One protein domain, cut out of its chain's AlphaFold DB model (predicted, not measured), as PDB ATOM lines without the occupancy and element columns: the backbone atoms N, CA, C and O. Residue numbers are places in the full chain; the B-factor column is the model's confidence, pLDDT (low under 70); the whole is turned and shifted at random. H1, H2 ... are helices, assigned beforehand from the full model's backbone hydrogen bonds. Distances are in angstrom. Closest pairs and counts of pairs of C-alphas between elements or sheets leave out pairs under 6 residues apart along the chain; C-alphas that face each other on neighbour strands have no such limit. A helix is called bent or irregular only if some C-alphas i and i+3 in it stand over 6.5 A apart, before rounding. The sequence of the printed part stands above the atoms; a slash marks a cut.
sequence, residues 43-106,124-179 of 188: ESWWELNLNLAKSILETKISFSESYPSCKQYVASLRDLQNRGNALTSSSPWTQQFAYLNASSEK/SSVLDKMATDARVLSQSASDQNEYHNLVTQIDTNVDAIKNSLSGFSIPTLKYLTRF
ATOM      1  N   GLU A  43     -16.870 -44.961  14.524       83.00
ATOM      2  CA  GLU A  43     -17.370 -44.836  15.895       83.00
ATOM      3  C   GLU A  43     -17.384 -46.193  16.600       83.00
ATOM      4  O   GLU A  43     -16.792 -46.326  17.668       83.00
ATOM      5  N   SER A  44     -17.934 -47.226  15.955       83.50
ATOM      6  CA  SER A  44     -17.916 -48.593  16.492       83.50
ATOM      7  C   SER A  44     -16.496 -49.142  16.649       83.50
ATOM      8  O   SER A  44     -16.191 -49.772  17.663       83.50
ATOM      9  N   TRP A  45     -15.611 -48.868  15.684       86.38
ATOM     10  CA  TRP A  45     -14.200 -49.244  15.783       86.38
ATOM     11  C   TRP A  45     -13.532 -48.573  16.982       86.38
ATOM     12  O   TRP A  45     -12.825 -49.231  17.750       86.38
ATOM     13  N   TRP A  46     -13.770 -47.271  17.161       91.25
ATOM     14  CA  TRP A  46     -13.206 -46.510  18.268       91.25
ATOM     15  C   TRP A  46     -13.700 -47.031  19.615       91.25
ATOM     16  O   TRP A  46     -12.883 -47.277  20.496       91.25
ATOM     17  N   GLU A  47     -15.005 -47.249  19.781       91.81
ATOM     18  CA  GLU A  47     -15.574 -47.757  21.034       91.81
ATOM     19  C   GLU A  47     -15.015 -49.131  21.411       91.81
ATOM     20  O   GLU A  47     -14.623 -49.347  22.560       91.81
ATOM     21  N   LEU A  48     -14.922 -50.049  20.444       91.56
ATOM     22  CA  LEU A  48     -14.365 -51.382  20.670       91.56
ATOM     23  C   LEU A  48     -12.910 -51.303  21.147       91.56
ATOM     24  O   LEU A  48     -12.550 -51.914  22.156       91.56
ATOM     25  N   ASN A  49     -12.084 -50.518  20.456       94.06
ATOM     26  CA  ASN A  49     -10.669 -50.379  20.786       94.06
ATOM     27  C   ASN A  49     -10.442 -49.592  22.083       94.06
ATOM     28  O   ASN A  49      -9.557 -49.940  22.864       94.06
ATOM     29  N   LEU A  50     -11.270 -48.584  22.369       95.25
ATOM     30  CA  LEU A  50     -11.244 -47.845  23.628       95.25
ATOM     31  C   LEU A  50     -11.557 -48.764  24.813       95.25
ATOM     32  O   LEU A  50     -10.856 -48.717  25.825       95.25
ATOM     33  N   ASN A  51     -12.574 -49.618  24.688       95.25
ATOM     34  CA  ASN A  51     -12.938 -50.578  25.729       95.25
ATOM     35  C   ASN A  51     -11.833 -51.618  25.954       95.25
ATOM     36  O   ASN A  51     -11.489 -51.914  27.100       95.25
ATOM     37  N   LEU A  52     -11.222 -52.114  24.875       95.88
ATOM     38  CA  LEU A  52     -10.092 -53.039  24.955       95.88
ATOM     39  C   LEU A  52      -8.886 -52.394  25.656       95.88
ATOM     40  O   LEU A  52      -8.330 -52.963  26.596       95.88
ATOM     41  N   ALA A  53      -8.537 -51.165  25.267       97.19
ATOM     42  CA  ALA A  53      -7.479 -50.378  25.893       97.19
ATOM     43  C   ALA A  53      -7.731 -50.153  27.393       97.19
ATOM     44  O   ALA A  53      -6.816 -50.328  28.197       97.19
ATOM     45  N   LYS A  54      -8.968 -49.818  27.788       96.31
ATOM     46  CA  LYS A  54      -9.346 -49.649  29.200       96.31
ATOM     47  C   LYS A  54      -9.174 -50.941  29.995       96.31
ATOM     48  O   LYS A  54      -8.518 -50.913  31.031       96.31
ATOM     49  N   SER A  55      -9.666 -52.067  29.475       95.56
ATOM     50  CA  SER A  55      -9.520 -53.382  30.116       95.56
ATOM     51  C   SER A  55      -8.050 -53.768  30.324       95.56
ATOM     52  O   SER A  55      -7.690 -54.328  31.364       95.56
ATOM     53  N   ILE A  56      -7.177 -53.473  29.352       95.12
ATOM     54  CA  ILE A  56      -5.734 -53.722  29.473       95.12
ATOM     55  C   ILE A  56      -5.132 -52.853  30.581       95.12
ATOM     56  O   ILE A  56      -4.413 -53.366  31.437       95.12
ATOM     57  N   LEU A  57      -5.433 -51.551  30.595       95.56
ATOM     58  CA  LEU A  57      -4.916 -50.630  31.612       95.56
ATOM     59  C   LEU A  57      -5.388 -51.003  33.020       95.56
ATOM     60  O   LEU A  57      -4.579 -51.011  33.945       95.56
ATOM     61  N   GLU A  58      -6.660 -51.361  33.186       94.62
ATOM     62  CA  GLU A  58      -7.214 -51.818  34.465       94.62
ATOM     63  C   GLU A  58      -6.493 -53.061  34.982       94.62
ATOM     64  O   GLU A  58      -6.135 -53.121  36.159       94.62
ATOM     65  N   THR A  59      -6.201 -54.011  34.093       92.00
ATOM     66  CA  THR A  59      -5.443 -55.215  34.446       92.00
ATOM     67  C   THR A  59      -4.012 -54.862  34.860       92.00
ATOM     68  O   THR A  59      -3.569 -55.279  35.928       92.00
ATOM     69  N   LYS A  60      -3.300 -54.036  34.076       91.12
ATOM     70  CA  LYS A  60      -1.939 -53.571  34.416       91.12
ATOM     71  C   LYS A  60      -1.902 -52.897  35.789       91.12
ATOM     72  O   LYS A  60      -1.008 -53.174  36.587       91.12
ATOM     73  N   ILE A  61      -2.881 -52.037  36.074       92.00
ATOM     74  CA  ILE A  61      -2.976 -51.329  37.351       92.00
ATOM     75  C   ILE A  61      -3.249 -52.306  38.494       92.00
ATOM     76  O   ILE A  61      -2.509 -52.288  39.469       92.00
ATOM     77  N   SER A  62      -4.244 -53.187  38.364       90.69
ATOM     78  CA  SER A  62      -4.613 -54.143  39.418       90.69
ATOM     79  C   SER A  62      -3.451 -55.059  39.816       90.69
ATOM     80  O   SER A  62      -3.245 -55.334  40.995       90.69
ATOM     81  N   PHE A  63      -2.637 -55.483  38.847       86.50
ATOM     82  CA  PHE A  63      -1.459 -56.309  39.118       86.50
ATOM     83  C   PHE A  63      -0.252 -55.518  39.643       86.50
ATOM     84  O   PHE A  63       0.675 -56.131  40.164       86.50
ATOM     85  N   SER A  64      -0.249 -54.186  39.532       86.81
ATOM     86  CA  SER A  64       0.873 -53.334  39.958       86.81
ATOM     87  C   SER A  64       0.595 -52.567  41.256       86.81
ATOM     88  O   SER A  64       1.529 -52.214  41.972       86.81
ATOM     89  N   GLU A  65      -0.670 -52.285  41.579       88.12
ATOM     90  CA  GLU A  65      -1.065 -51.368  42.661       88.12
ATOM     91  C   GLU A  65      -0.729 -51.866  44.066       88.12
ATOM     92  O   GLU A  65      -0.526 -51.061  44.975       88.12
ATOM     93  N   SER A  66      -0.618 -53.183  44.240       83.12
ATOM     94  CA  SER A  66      -0.240 -53.807  45.508       83.12
ATOM     95  C   SER A  66       1.254 -53.678  45.824       83.12
ATOM     96  O   SER A  66       1.649 -53.879  46.973       83.12
ATOM     97  N   TYR A  67       2.087 -53.315  44.842       82.38
ATOM     98  CA  TYR A  67       3.532 -53.186  45.000       82.38
ATOM     99  C   TYR A  67       3.930 -51.719  45.231       82.38
ATOM    100  O   TYR A  67       3.831 -50.905  44.310       82.38
ATOM    101  N   PRO A  68       4.472 -51.352  46.411       83.81
ATOM    102  CA  PRO A  68       4.898 -49.975  46.684       83.81
ATOM    103  C   PRO A  68       5.933 -49.436  45.685       83.81
ATOM    104  O   PRO A  68       5.906 -48.250  45.354       83.81
ATOM    105  N   SER A  69       6.807 -50.305  45.162       83.81
ATOM    106  CA  SER A  69       7.794 -49.961  44.127       83.81
ATOM    107  C   SER A  69       7.154 -49.522  42.807       83.81
ATOM    108  O   SER A  69       7.750 -48.750  42.065       83.81
ATOM    109  N   CYS A  70       5.917 -49.934  42.528       86.06
ATOM    110  CA  CYS A  70       5.197 -49.593  41.306       86.06
ATOM    111  C   CYS A  70       4.402 -48.289  41.376       86.06
ATOM    112  O   CYS A  70       3.719 -47.952  40.412       86.06
ATOM    113  N   LYS A  71       4.474 -47.513  42.466       89.31
ATOM    114  CA  LYS A  71       3.624 -46.323  42.647       89.31
ATOM    115  C   LYS A  71       3.698 -45.326  41.481       89.31
ATOM    116  O   LYS A  71       2.665 -44.810  41.059       89.31
ATOM    117  N   GLN A  72       4.895 -45.062  40.952       89.06
ATOM    118  CA  GLN A  72       5.070 -44.158  39.806       89.06
ATOM    119  C   GLN A  72       4.501 -44.747  38.510       89.06
ATOM    120  O   GLN A  72       3.830 -44.041  37.762       89.06
ATOM    121  N   TYR A  73       4.708 -46.044  38.278       89.81
ATOM    122  CA  TYR A  73       4.153 -46.748  37.124       89.81
ATOM    123  C   TYR A  73       2.618 -46.787  37.162       89.81
ATOM    124  O   TYR A  73       1.950 -46.476  36.184       89.81
ATOM    125  N   VAL A  74       2.026 -47.071  38.322       91.88
ATOM    126  CA  VAL A  74       0.569 -47.021  38.502       91.88
ATOM    127  C   VAL A  74       0.036 -45.610  38.254       91.88
ATOM    128  O   VAL A  74      -1.001 -45.454  37.612       91.88
ATOM    129  N   ALA A  75       0.746 -44.574  38.712       94.00
ATOM    130  CA  ALA A  75       0.365 -43.190  38.445       94.00
ATOM    131  C   ALA A  75       0.392 -42.860  36.943       94.00
ATOM    132  O   ALA A  75      -0.552 -42.238  36.455       94.00
ATOM    133  N   SER A  76       1.405 -43.314  36.194       94.06
ATOM    134  CA  SER A  76       1.460 -43.098  34.742       94.06
ATOM    135  C   SER A  76       0.365 -43.865  33.992       94.06
ATOM    136  O   SER A  76      -0.240 -43.322  33.069       94.06
ATOM    137  N   LEU A  77       0.027 -45.084  34.423       94.88
ATOM    138  CA  LEU A  77      -1.102 -45.836  33.864       94.88
ATOM    139  C   LEU A  77      -2.449 -45.155  34.136       94.88
ATOM    140  O   LEU A  77      -3.317 -45.138  33.264       94.88
ATOM    141  N   ARG A  78      -2.635 -44.575  35.328       96.44
ATOM    142  CA  ARG A  78      -3.844 -43.807  35.673       96.44
ATOM    143  C   ARG A  78      -3.936 -42.503  34.880       96.44
ATOM    144  O   ARG A  78      -5.024 -42.161  34.427       96.44
ATOM    145  N   ASP A  79      -2.819 -41.810  34.657       96.81
ATOM    146  CA  ASP A  79      -2.772 -40.660  33.744       96.81
ATOM    147  C   ASP A  79      -3.190 -41.063  32.323       96.81
ATOM    148  O   ASP A  79      -4.084 -40.452  31.733       96.81
ATOM    149  N   LEU A  80      -2.629 -42.160  31.806       96.56
ATOM    150  CA  LEU A  80      -2.996 -42.690  30.497       96.56
ATOM    151  C   LEU A  80      -4.487 -43.060  30.427       96.56
ATOM    152  O   LEU A  80      -5.155 -42.720  29.451       96.56
ATOM    153  N   GLN A  81      -5.037 -43.685  31.473       96.50
ATOM    154  CA  GLN A  81      -6.466 -43.995  31.577       96.50
ATOM    155  C   GLN A  81      -7.331 -42.725  31.542       96.50
ATOM    156  O   GLN A  81      -8.338 -42.684  30.831       96.50
ATOM    157  N   ASN A  82      -6.933 -41.670  32.258       96.50
ATOM    158  CA  ASN A  82      -7.638 -40.385  32.258       96.50
ATOM    159  C   ASN A  82      -7.614 -39.721  30.879       96.50
ATOM    160  O   ASN A  82      -8.647 -39.236  30.416       96.50
ATOM    161  N   ARG A  83      -6.469 -39.760  30.190       95.44
ATOM    162  CA  ARG A  83      -6.360 -39.303  28.799       95.44
ATOM    163  C   ARG A  83      -7.310 -40.082  27.892       95.44
ATOM    164  O   ARG A  83      -8.035 -39.465  27.123       95.44
ATOM    165  N   GLY A  84      -7.370 -41.406  28.035       94.94
ATOM    166  CA  GLY A  84      -8.318 -42.260  27.316       94.94
ATOM    167  C   GLY A  84      -9.782 -41.895  27.560       94.94
ATOM    168  O   GLY A  84     -10.572 -41.861  26.622       94.94
ATOM    169  N   ASN A  85     -10.149 -41.573  28.803       95.44
ATOM    170  CA  ASN A  85     -11.506 -41.150  29.163       95.44
ATOM    171  C   ASN A  85     -11.906 -39.792  28.569       95.44
ATOM    172  O   ASN A  85     -13.094 -39.551  28.372       95.44
ATOM    173  N   ALA A  86     -10.937 -38.917  28.291       95.75
ATOM    174  CA  ALA A  86     -11.178 -37.625  27.654       95.75
ATOM    175  C   ALA A  86     -11.305 -37.717  26.122       95.75
ATOM    176  O   ALA A  86     -11.736 -36.753  25.487       95.75
ATOM    177  N   LEU A  87     -10.923 -38.848  25.518       95.75
ATOM    178  CA  LEU A  87     -10.984 -39.049  24.074       95.75
ATOM    179  C   LEU A  87     -12.367 -39.536  23.627       95.75
ATOM    180  O   LEU A  87     -12.994 -40.397  24.241       95.75
ATOM    181  N   THR A  88     -12.804 -39.022  22.486       92.38
ATOM    182  CA  THR A  88     -14.027 -39.404  21.776       92.38
ATOM    183  C   THR A  88     -13.680 -39.860  20.358       92.38
ATOM    184  O   THR A  88     -12.561 -39.652  19.881       92.38
ATOM    185  N   SER A  89     -14.650 -40.423  19.633       87.19
ATOM    186  CA  SER A  89     -14.491 -40.812  18.219       87.19
ATOM    187  C   SER A  89     -14.135 -39.626  17.300       87.19
ATOM    188  O   SER A  89     -13.524 -39.811  16.240       87.19
ATOM    189  N   SER A  90     -14.458 -38.401  17.729       87.88
ATOM    190  CA  SER A  90     -14.157 -37.139  17.046       87.88
ATOM    191  C   SER A  90     -12.822 -36.495  17.440       87.88
ATOM    192  O   SER A  90     -12.427 -35.517  16.808       87.88
ATOM    193  N   SER A  91     -12.111 -37.018  18.444       92.06
ATOM    194  CA  SER A  91     -10.786 -36.510  18.818       92.06
ATOM    195  C   SER A  91      -9.765 -36.620  17.669       92.06
ATOM    196  O   SER A  91      -9.936 -37.439  16.758       92.06
ATOM    197  N   PRO A  92      -8.680 -35.819  17.692       91.88
ATOM    198  CA  PRO A  92      -7.631 -35.896  16.681       91.88
ATOM    199  C   PRO A  92      -7.056 -37.311  16.546       91.88
ATOM    200  O   PRO A  92      -6.734 -37.953  17.548       91.88
ATOM    201  N   TRP A  93      -6.873 -37.769  15.301       86.75
ATOM    202  CA  TRP A  93      -6.362 -39.112  14.987       86.75
ATOM    203  C   TRP A  93      -5.046 -39.423  15.709       86.75
ATOM    204  O   TRP A  93      -4.888 -40.486  16.304       86.75
ATOM    205  N   THR A  94      -4.131 -38.453  15.746       91.06
ATOM    206  CA  THR A  94      -2.834 -38.577  16.423       91.06
ATOM    207  C   THR A  94      -2.968 -38.855  17.921       91.06
ATOM    208  O   THR A  94      -2.185 -39.627  18.468       91.06
ATOM    209  N   GLN A  95      -3.968 -38.274  18.592       94.81
ATOM    210  CA  GLN A  95      -4.213 -38.507  20.018       94.81
ATOM    211  C   GLN A  95      -4.844 -39.879  20.266       94.81
ATOM    212  O   GLN A  95      -4.420 -40.578  21.187       94.81
ATOM    213  N   GLN A  96      -5.809 -40.274  19.428       93.25
ATOM    214  CA  GLN A  96      -6.421 -41.604  19.473       93.25
ATOM    215  C   GLN A  96      -5.352 -42.689  19.302       93.25
ATOM    216  O   GLN A  96      -5.215 -43.562  20.153       93.25
ATOM    217  N   PHE A  97      -4.533 -42.585  18.256       92.31
ATOM    218  CA  PHE A  97      -3.502 -43.569  17.947       92.31
ATOM    219  C   PHE A  97      -2.405 -43.637  19.019       92.31
ATOM    220  O   PHE A  97      -2.022 -44.726  19.442       92.31
ATOM    221  N   ALA A  98      -1.946 -42.486  19.530       94.44
ATOM    222  CA  ALA A  98      -0.970 -42.451  20.621       94.44
ATOM    223  C   ALA A  98      -1.490 -43.143  21.890       94.44
ATOM    224  O   ALA A  98      -0.737 -43.854  22.553       94.44
ATOM    225  N   TYR A  99      -2.774 -42.957  22.218       97.06
ATOM    226  CA  TYR A  99      -3.406 -43.635  23.347       97.06
ATOM    227  C   TYR A  99      -3.472 -45.154  23.139       97.06
ATOM    228  O   TYR A  99      -2.996 -45.894  23.996       97.06
ATOM    229  N   LEU A 100      -3.994 -45.623  21.997       96.25
ATOM    230  CA  LEU A 100      -4.125 -47.062  21.725       96.25
ATOM    231  C   LEU A 100      -2.763 -47.771  21.731       96.25
ATOM    232  O   LEU A 100      -2.635 -48.836  22.338       96.25
ATOM    233  N   ASN A 101      -1.738 -47.153  21.136       94.88
ATOM    234  CA  ASN A 101      -0.380 -47.695  21.142       94.88
ATOM    235  C   ASN A 101       0.169 -47.828  22.564       94.88
ATOM    236  O   ASN A 101       0.574 -48.924  22.947       94.88
ATOM    237  N   ALA A 102       0.107 -46.758  23.363       94.88
ATOM    238  CA  ALA A 102       0.587 -46.778  24.744       94.88
ATOM    239  C   ALA A 102      -0.169 -47.814  25.601       94.88
ATOM    240  O   ALA A 102       0.424 -48.557  26.383       94.88
ATOM    241  N   SER A 103      -1.487 -47.935  25.420       96.00
ATOM    242  CA  SER A 103      -2.293 -48.945  26.113       96.00
ATOM    243  C   SER A 103      -1.899 -50.373  25.732       96.00
ATOM    244  O   SER A 103      -1.882 -51.244  26.605       96.00
ATOM    245  N   SER A 104      -1.536 -50.607  24.468       94.62
ATOM    246  CA  SER A 104      -1.130 -51.917  23.940       94.62
ATOM    247  C   SER A 104       0.294 -52.349  24.311       94.62
ATOM    248  O   SER A 104       0.659 -53.497  24.066       94.62
ATOM    249  N   GLU A 105       1.102 -51.471  24.919       91.56
ATOM    250  CA  GLU A 105       2.483 -51.801  25.283       91.56
ATOM    251  C   GLU A 105       2.557 -53.055  26.157       91.56
ATOM    252  O   GLU A 105       1.717 -53.280  27.039       91.56
ATOM    253  N   LYS A 106       3.584 -53.877  25.923       84.81
ATOM    254  CA  LYS A 106       3.767 -55.135  26.641       84.81
ATOM    255  C   LYS A 106       3.859 -54.875  28.145       84.81
ATOM    256  O   LYS A 106       4.647 -54.054  28.602       84.81
ATOM    257  N   SER A 124      -1.038 -65.922  35.333       75.44
ATOM    258  CA  SER A 124      -2.488 -65.875  35.490       75.44
ATOM    259  C   SER A 124      -3.130 -65.870  34.114       75.44
ATOM    260  O   SER A 124      -2.693 -65.127  33.236       75.44
ATOM    261  N   SER A 125      -4.212 -66.630  33.946       84.25
ATOM    262  CA  SER A 125      -5.019 -66.620  32.719       84.25
ATOM    263  C   SER A 125      -5.532 -65.218  32.365       84.25
ATOM    264  O   SER A 125      -5.776 -64.917  31.198       84.25
ATOM    265  N   VAL A 126      -5.646 -64.331  33.359       85.69
ATOM    266  CA  VAL A 126      -5.977 -62.914  33.168       85.69
ATOM    267  C   VAL A 126      -4.854 -62.172  32.438       85.69
ATOM    268  O   VAL A 126      -5.133 -61.372  31.546       85.69
ATOM    269  N   LEU A 127      -3.589 -62.459  32.761       84.81
ATOM    270  CA  LEU A 127      -2.433 -61.856  32.093       84.81
ATOM    271  C   LEU A 127      -2.246 -62.411  30.675       84.81
ATOM    272  O   LEU A 127      -1.918 -61.643  29.774       84.81
ATOM    273  N   ASP A 128      -2.538 -63.694  30.450       87.25
ATOM    274  CA  ASP A 128      -2.524 -64.294  29.106       87.25
ATOM    275  C   ASP A 128      -3.607 -63.682  28.205       87.25
ATOM    276  O   ASP A 128      -3.357 -63.327  27.045       87.25
ATOM    277  N   LYS A 129      -4.813 -63.496  28.758       90.25
ATOM    278  CA  LYS A 129      -5.894 -62.779  28.080       90.25
ATOM    279  C   LYS A 129      -5.483 -61.340  27.784       90.25
ATOM    280  O   LYS A 129      -5.612 -60.914  26.645       90.25
ATOM    281  N   MET A 130      -4.936 -60.614  28.758       91.19
ATOM    282  CA  MET A 130      -4.472 -59.238  28.557       91.19
ATOM    283  C   MET A 130      -3.393 -59.144  27.471       91.19
ATOM    284  O   MET A 130      -3.431 -58.227  26.657       91.19
ATOM    285  N   ALA A 131      -2.441 -60.078  27.426       89.50
ATOM    286  CA  ALA A 131      -1.421 -60.112  26.381       89.50
ATOM    287  C   ALA A 131      -2.039 -60.346  24.991       89.50
ATOM    288  O   ALA A 131      -1.638 -59.716  24.011       89.50
ATOM    289  N   THR A 132      -3.051 -61.213  24.911       92.44
ATOM    290  CA  THR A 132      -3.823 -61.437  23.683       92.44
ATOM    291  C   THR A 132      -4.594 -60.182  23.273       92.44
ATOM    292  O   THR A 132      -4.501 -59.762  22.121       92.44
ATOM    293  N   ASP A 133      -5.289 -59.554  24.219       93.62
ATOM    294  CA  ASP A 133      -6.048 -58.317  24.031       93.62
ATOM    295  C   ASP A 133      -5.129 -57.175  23.562       93.62
ATOM    296  O   ASP A 133      -5.455 -56.464  22.614       93.62
ATOM    297  N   ALA A 134      -3.933 -57.042  24.144       92.44
ATOM    298  CA  ALA A 134      -2.933 -56.056  23.735       92.44
ATOM    299  C   ALA A 134      -2.442 -56.283  22.298       92.44
ATOM    300  O   ALA A 134      -2.311 -55.328  21.531       92.44
ATOM    301  N   ARG A 135      -2.238 -57.544  21.897       91.38
ATOM    302  CA  ARG A 135      -1.884 -57.891  20.514       91.38
ATOM    303  C   ARG A 135      -3.007 -57.541  19.536       91.38
ATOM    304  O   ARG A 135      -2.732 -57.009  18.465       91.38
ATOM    305  N   VAL A 136      -4.259 -57.829  19.897       89.56
ATOM    306  CA  VAL A 136      -5.435 -57.475  19.084       89.56
ATOM    307  C   VAL A 136      -5.552 -55.958  18.938       89.56
ATOM    308  O   VAL A 136      -5.739 -55.473  17.825       89.56
ATOM    309  N   LEU A 137      -5.380 -55.214  20.034       92.69
ATOM    310  CA  LEU A 137      -5.411 -53.753  20.042       92.69
ATOM    311  C   LEU A 137      -4.329 -53.153  19.137       92.69
ATOM    312  O   LEU A 137      -4.626 -52.294  18.311       92.69
ATOM    313  N   SER A 138      -3.088 -53.631  19.265       89.69
ATOM    314  CA  SER A 138      -1.963 -53.169  18.446       89.69
ATOM    315  C   SER A 138      -2.203 -53.429  16.957       89.69
ATOM    316  O   SER A 138      -2.011 -52.523  16.147       89.69
ATOM    317  N   GLN A 139      -2.695 -54.620  16.595       84.88
ATOM    318  CA  GLN A 139      -3.025 -54.929  15.204       84.88
ATOM    319  C   GLN A 139      -4.154 -54.032  14.683       84.88
ATOM    320  O   GLN A 139      -4.015 -53.435  13.622       84.88
ATOM    321  N   SER A 140      -5.243 -53.882  15.445       84.94
ATOM    322  CA  SER A 140      -6.387 -53.063  15.027       84.94
ATOM    323  C   SER A 140      -6.010 -51.591  14.845       84.94
ATOM    324  O   SER A 140      -6.458 -50.952  13.893       84.94
ATOM    325  N   ALA A 141      -5.155 -51.057  15.723       86.56
ATOM    326  CA  ALA A 141      -4.614 -49.711  15.588       86.56
ATOM    327  C   ALA A 141      -3.745 -49.576  14.329       86.56
ATOM    328  O   ALA A 141      -3.913 -48.612  13.583       86.56
ATOM    329  N   SER A 142      -2.848 -50.537  14.075       82.94
ATOM    330  CA  SER A 142      -1.983 -50.545  12.887       82.94
ATOM    331  C   SER A 142      -2.796 -50.554  11.595       82.94
ATOM    332  O   SER A 142      -2.619 -49.664  10.762       82.94
ATOM    333  N   ASP A 143      -3.745 -51.487  11.473       74.00
ATOM    334  CA  ASP A 143      -4.612 -51.629  10.298       74.00
ATOM    335  C   ASP A 143      -5.381 -50.324  10.021       74.00
ATOM    336  O   ASP A 143      -5.450 -49.837   8.888       74.00
ATOM    337  N   GLN A 144      -5.918 -49.697  11.073       77.88
ATOM    338  CA  GLN A 144      -6.662 -48.448  10.934       77.88
ATOM    339  C   GLN A 144      -5.757 -47.252  10.598       77.88
ATOM    340  O   GLN A 144      -6.187 -46.334   9.897       77.88
ATOM    341  N   ASN A 145      -4.505 -47.241  11.060       79.75
ATOM    342  CA  ASN A 145      -3.539 -46.201  10.713       79.75
ATOM    343  C   ASN A 145      -3.084 -46.304   9.256       79.75
ATOM    344  O   ASN A 145      -2.998 -45.286   8.569       79.75
ATOM    345  N   GLU A 146      -2.856 -47.518   8.756       70.38
ATOM    346  CA  GLU A 146      -2.602 -47.758   7.333       70.38
ATOM    347  C   GLU A 146      -3.768 -47.263   6.472       70.38
ATOM    348  O   GLU A 146      -3.554 -46.535   5.499       70.38
ATOM    349  N   TYR A 147      -5.006 -47.554   6.882       68.38
ATOM    350  CA  TYR A 147      -6.193 -47.029   6.211       68.38
ATOM    351  C   TYR A 147      -6.275 -45.504   6.247       68.38
ATOM    352  O   TYR A 147      -6.521 -44.871   5.221       68.38
ATOM    353  N   HIS A 148      -6.056 -44.894   7.414       70.12
ATOM    354  CA  HIS A 148      -6.079 -43.443   7.556       70.12
ATOM    355  C   HIS A 148      -5.048 -42.771   6.637       70.12
ATOM    356  O   HIS A 148      -5.360 -41.780   5.972       70.12
ATOM    357  N   ASN A 149      -3.844 -43.341   6.541       65.69
ATOM    358  CA  ASN A 149      -2.790 -42.853   5.656       65.69
ATOM    359  C   ASN A 149      -3.169 -43.003   4.181       65.69
ATOM    360  O   ASN A 149      -3.005 -42.052   3.419       65.69
ATOM    361  N   LEU A 150      -3.723 -44.152   3.786       62.06
ATOM    362  CA  LEU A 150      -4.222 -44.379   2.430       62.06
ATOM    363  C   LEU A 150      -5.284 -43.339   2.054       62.06
ATOM    364  O   LEU A 150      -5.186 -42.697   1.010       62.06
ATOM    365  N   VAL A 151      -6.283 -43.145   2.917       61.47
ATOM    366  CA  VAL A 151      -7.351 -42.164   2.703       61.47
ATOM    367  C   VAL A 151      -6.779 -40.756   2.576       61.47
ATOM    368  O   VAL A 151      -7.145 -40.037   1.654       61.47
ATOM    369  N   THR A 152      -5.844 -40.381   3.448       61.53
ATOM    370  CA  THR A 152      -5.196 -39.063   3.413       61.53
ATOM    371  C   THR A 152      -4.401 -38.857   2.122       61.53
ATOM    372  O   THR A 152      -4.462 -37.785   1.521       61.53
ATOM    373  N   GLN A 153      -3.681 -39.882   1.653       56.97
ATOM    374  CA  GLN A 153      -2.955 -39.834   0.383       56.97
ATOM    375  C   GLN A 153      -3.897 -39.691  -0.810       56.97
ATOM    376  O   GLN A 153      -3.589 -38.935  -1.733       56.97
ATOM    377  N   ILE A 154      -5.033 -40.390  -0.797       53.47
ATOM    378  CA  ILE A 154      -6.063 -40.239  -1.825       53.47
ATOM    379  C   ILE A 154      -6.588 -38.811  -1.803       53.47
ATOM    380  O   ILE A 154      -6.560 -38.175  -2.849       53.47
ATOM    381  N   ASP A 155      -6.989 -38.302  -0.635       49.84
ATOM    382  CA  ASP A 155      -7.588 -36.971  -0.466       49.84
ATOM    383  C   ASP A 155      -6.645 -35.855  -0.946       49.84
ATOM    384  O   ASP A 155      -7.020 -34.982  -1.726       49.84
ATOM    385  N   THR A 156      -5.362 -35.966  -0.590       53.25
ATOM    386  CA  THR A 156      -4.308 -35.026  -1.006       53.25
ATOM    387  C   THR A 156      -4.059 -35.052  -2.520       53.25
ATOM    388  O   THR A 156      -3.662 -34.044  -3.099       53.25
ATOM    389  N   ASN A 157      -4.301 -36.189  -3.181       48.53
ATOM    390  CA  ASN A 157      -4.060 -36.384  -4.613       48.53
ATOM    391  C   ASN A 157      -5.356 -36.506  -5.433       48.53
ATOM    392  O   ASN A 157      -5.305 -36.965  -6.578       48.53
ATOM    393  N   VAL A 158      -6.513 -36.101  -4.887       49.50
ATOM    394  CA  VAL A 158      -7.830 -36.284  -5.532       49.50
ATOM    395  C   VAL A 158      -7.842 -35.728  -6.944       49.50
ATOM    396  O   VAL A 158      -8.322 -36.402  -7.851       49.50
ATOM    397  N   ASP A 159      -7.281 -34.541  -7.162       45.62
ATOM    398  CA  ASP A 159      -7.269 -33.920  -8.486       45.62
ATOM    399  C   ASP A 159      -6.381 -34.681  -9.475       45.62
ATOM    400  O   ASP A 159      -6.767 -34.870 -10.625       45.62
ATOM    401  N   ALA A 160      -5.233 -35.203  -9.037       50.34
ATOM    402  CA  ALA A 160      -4.363 -36.026  -9.877       50.34
ATOM    403  C   ALA A 160      -5.024 -37.366 -10.248       50.34
ATOM    404  O   ALA A 160      -4.976 -37.794 -11.406       50.34
ATOM    405  N   ILE A 161      -5.705 -37.999  -9.288       48.50
ATOM    406  CA  ILE A 161      -6.479 -39.228  -9.501       48.50
ATOM    407  C   ILE A 161      -7.653 -38.950 -10.447       48.50
ATOM    408  O   ILE A 161      -7.844 -39.661 -11.432       48.50
ATOM    409  N   LYS A 162      -8.410 -37.877 -10.207       47.09
ATOM    410  CA  LYS A 162      -9.544 -37.452 -11.032       47.09
ATOM    411  C   LYS A 162      -9.116 -37.118 -12.459       47.09
ATOM    412  O   LYS A 162      -9.782 -37.544 -13.400       47.09
ATOM    413  N   ASN A 163      -7.994 -36.426 -12.635       48.44
ATOM    414  CA  ASN A 163      -7.434 -36.113 -13.949       48.44
ATOM    415  C   ASN A 163      -6.995 -37.385 -14.682       48.44
ATOM    416  O   ASN A 163      -7.310 -37.547 -15.860       48.44
ATOM    417  N   SER A 164      -6.373 -38.333 -13.982       50.16
ATOM    418  CA  SER A 164      -6.005 -39.635 -14.555       50.16
ATOM    419  C   SER A 164      -7.235 -40.451 -14.976       50.16
ATOM    420  O   SER A 164      -7.241 -41.079 -16.033       50.16
ATOM    421  N   LEU A 165      -8.314 -40.396 -14.189       44.44
ATOM    422  CA  LEU A 165      -9.587 -41.058 -14.487       44.44
ATOM    423  C   LEU A 165     -10.388 -40.369 -15.603       44.44
ATOM    424  O   LEU A 165     -11.119 -41.038 -16.329       44.44
ATOM    425  N   SER A 166     -10.232 -39.053 -15.778       45.31
ATOM    426  CA  SER A 166     -10.935 -38.275 -16.810       45.31
ATOM    427  C   SER A 166     -10.565 -38.675 -18.245       45.31
ATOM    428  O   SER A 166     -11.346 -38.440 -19.166       45.31
ATOM    429  N   GLY A 167      -9.410 -39.326 -18.435       48.75
ATOM    430  CA  GLY A 167      -8.971 -39.862 -19.726       48.75
ATOM    431  C   GLY A 167      -9.662 -41.165 -20.145       48.75
ATOM    432  O   GLY A 167      -9.505 -41.599 -21.286       48.75
ATOM    433  N   PHE A 168     -10.438 -41.799 -19.261       44.28
ATOM    434  CA  PHE A 168     -11.154 -43.035 -19.570       44.28
ATOM    435  C   PHE A 168     -12.585 -42.759 -20.040       44.28
ATOM    436  O   PHE A 168     -13.346 -42.024 -19.415       44.28
ATOM    437  N   SER A 169     -12.999 -43.417 -21.126       43.72
ATOM    438  CA  SER A 169     -14.389 -43.347 -21.585       43.72
ATOM    439  C   SER A 169     -15.336 -44.076 -20.616       43.72
ATOM    440  O   SER A 169     -14.971 -45.097 -20.031       43.72
ATOM    441  N   ILE A 170     -16.586 -43.611 -20.478       45.50
ATOM    442  CA  ILE A 170     -17.619 -44.272 -19.650       45.50
ATOM    443  C   ILE A 170     -17.802 -45.766 -20.008       45.50
ATOM    444  O   ILE A 170     -17.932 -46.582 -19.092       45.50
ATOM    445  N   PRO A 171     -17.794 -46.181 -21.292       41.22
ATOM    446  CA  PRO A 171     -17.787 -47.595 -21.667       41.22
ATOM    447  C   PRO A 171     -16.542 -48.355 -21.202       41.22
ATOM    448  O   PRO A 171     -16.666 -49.498 -20.772       41.22
ATOM    449  N   THR A 172     -15.359 -47.733 -21.253       42.41
ATOM    450  CA  THR A 172     -14.113 -48.323 -20.742       42.41
ATOM    451  C   THR A 172     -14.201 -48.523 -19.236       42.41
ATOM    452  O   THR A 172     -13.921 -49.618 -18.761       42.41
ATOM    453  N   LEU A 173     -14.699 -47.526 -18.503       42.84
ATOM    454  CA  LEU A 173     -14.967 -47.643 -17.072       42.84
ATOM    455  C   LEU A 173     -15.951 -48.796 -16.806       42.84
ATOM    456  O   LEU A 173     -15.609 -49.712 -16.072       42.84
ATOM    457  N   LYS A 174     -17.102 -48.851 -17.495       38.47
ATOM    458  CA  LYS A 174     -18.097 -49.945 -17.383       38.47
ATOM    459  C   LYS A 174     -17.581 -51.335 -17.792       38.47
ATOM    460  O   LYS A 174     -18.100 -52.346 -17.321       38.47
ATOM    461  N   TYR A 175     -16.619 -51.422 -18.707       38.69
ATOM    462  CA  TYR A 175     -15.976 -52.682 -19.087       38.69
ATOM    463  C   TYR A 175     -15.001 -53.149 -18.001       38.69
ATOM    464  O   TYR A 175     -15.000 -54.326 -17.645       38.69
ATOM    465  N   LEU A 176     -14.239 -52.219 -17.419       37.84
ATOM    466  CA  LEU A 176     -13.361 -52.475 -16.276       37.84
ATOM    467  C   LEU A 176     -14.167 -52.867 -15.023       37.84
ATOM    468  O   LEU A 176     -13.711 -53.692 -14.240       37.84
ATOM    469  N   THR A 177     -15.411 -52.386 -14.887       37.09
ATOM    470  CA  THR A 177     -16.312 -52.749 -13.778       37.09
ATOM    471  C   THR A 177     -17.011 -54.111 -13.929       37.09
ATOM    472  O   THR A 177     -17.749 -54.513 -13.030       37.09
ATOM    473  N   ARG A 178     -16.886 -54.803 -15.074       35.12
ATOM    474  CA  ARG A 178     -17.657 -56.030 -15.392       35.12
ATOM    475  C   ARG A 178     -17.029 -57.334 -14.894       35.12
ATOM    476  O   ARG A 178     -17.670 -58.377 -15.008       35.12
ATOM    477  N   PHE A 179     -15.815 -57.301 -14.347       35.25
ATOM    478  CA  PHE A 179     -15.154 -58.487 -13.804       35.25
ATOM    479  C   PHE A 179     -15.394 -58.578 -12.289       35.25
ATOM    480  O   PHE A 179     -14.858 -57.768 -11.538       35.25
TER     481      PHE A 179
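Overview. This is residues 43 to 106 and 124 to 179 of the 188 residues of the protein "uncharacterized protein LOC108058325" of Drosophila takahashii (UniProt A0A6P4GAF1). H1, H2, H3 and the first part of H4 pack as an up-and-down bundle, each running against the one before; the end of H4 sticks out from residue 149 and leads to small H5 and H6. The printed part has 120 residues, with six named helices, H1 to H6 in order: all helix. It is extended, radius of gyration of the C-alphas 20.9 A, spanning 71 by 28 by 20 A.

Arrangement. H1, residues 43 to 64, and irregular H2, residues 68 to 86, with C-alphas 69 and 72 7.7 A apart, form a hairpin at a shallow tilt of 14 degrees; their closest C-alphas, Ile 61 and Val 74, are 5.7 A apart. H3, residues 93 to 104, touches H4, residues 125 to 156, with H4's residues 134 to 145 alone; the closest C-alphas, Ser 104 and Ala 134, are 4.5 A apart. H5, residues 158 to 166, and H6, residues 170 to 176, are apart. O i to N i+4 pairs are within hydrogen-bond range throughout H1, H3, H4, H5 and H6, and in 13 of 15 in H2.

Along the chain. H1 begins at C-alpha 43 (-17.370, -44.836, 15.895) and spans 31.4 A; H4 spans 46.2 A; H6 ends at C-alpha 176 (-13.361, -52.475, -16.276).

Size, cuts and confidence. Residues 107 to 123 are not printed, a 15.3 A gap between C-alphas 106 and 124. Residues 147 and 149 to 179 are under pLDDT 70.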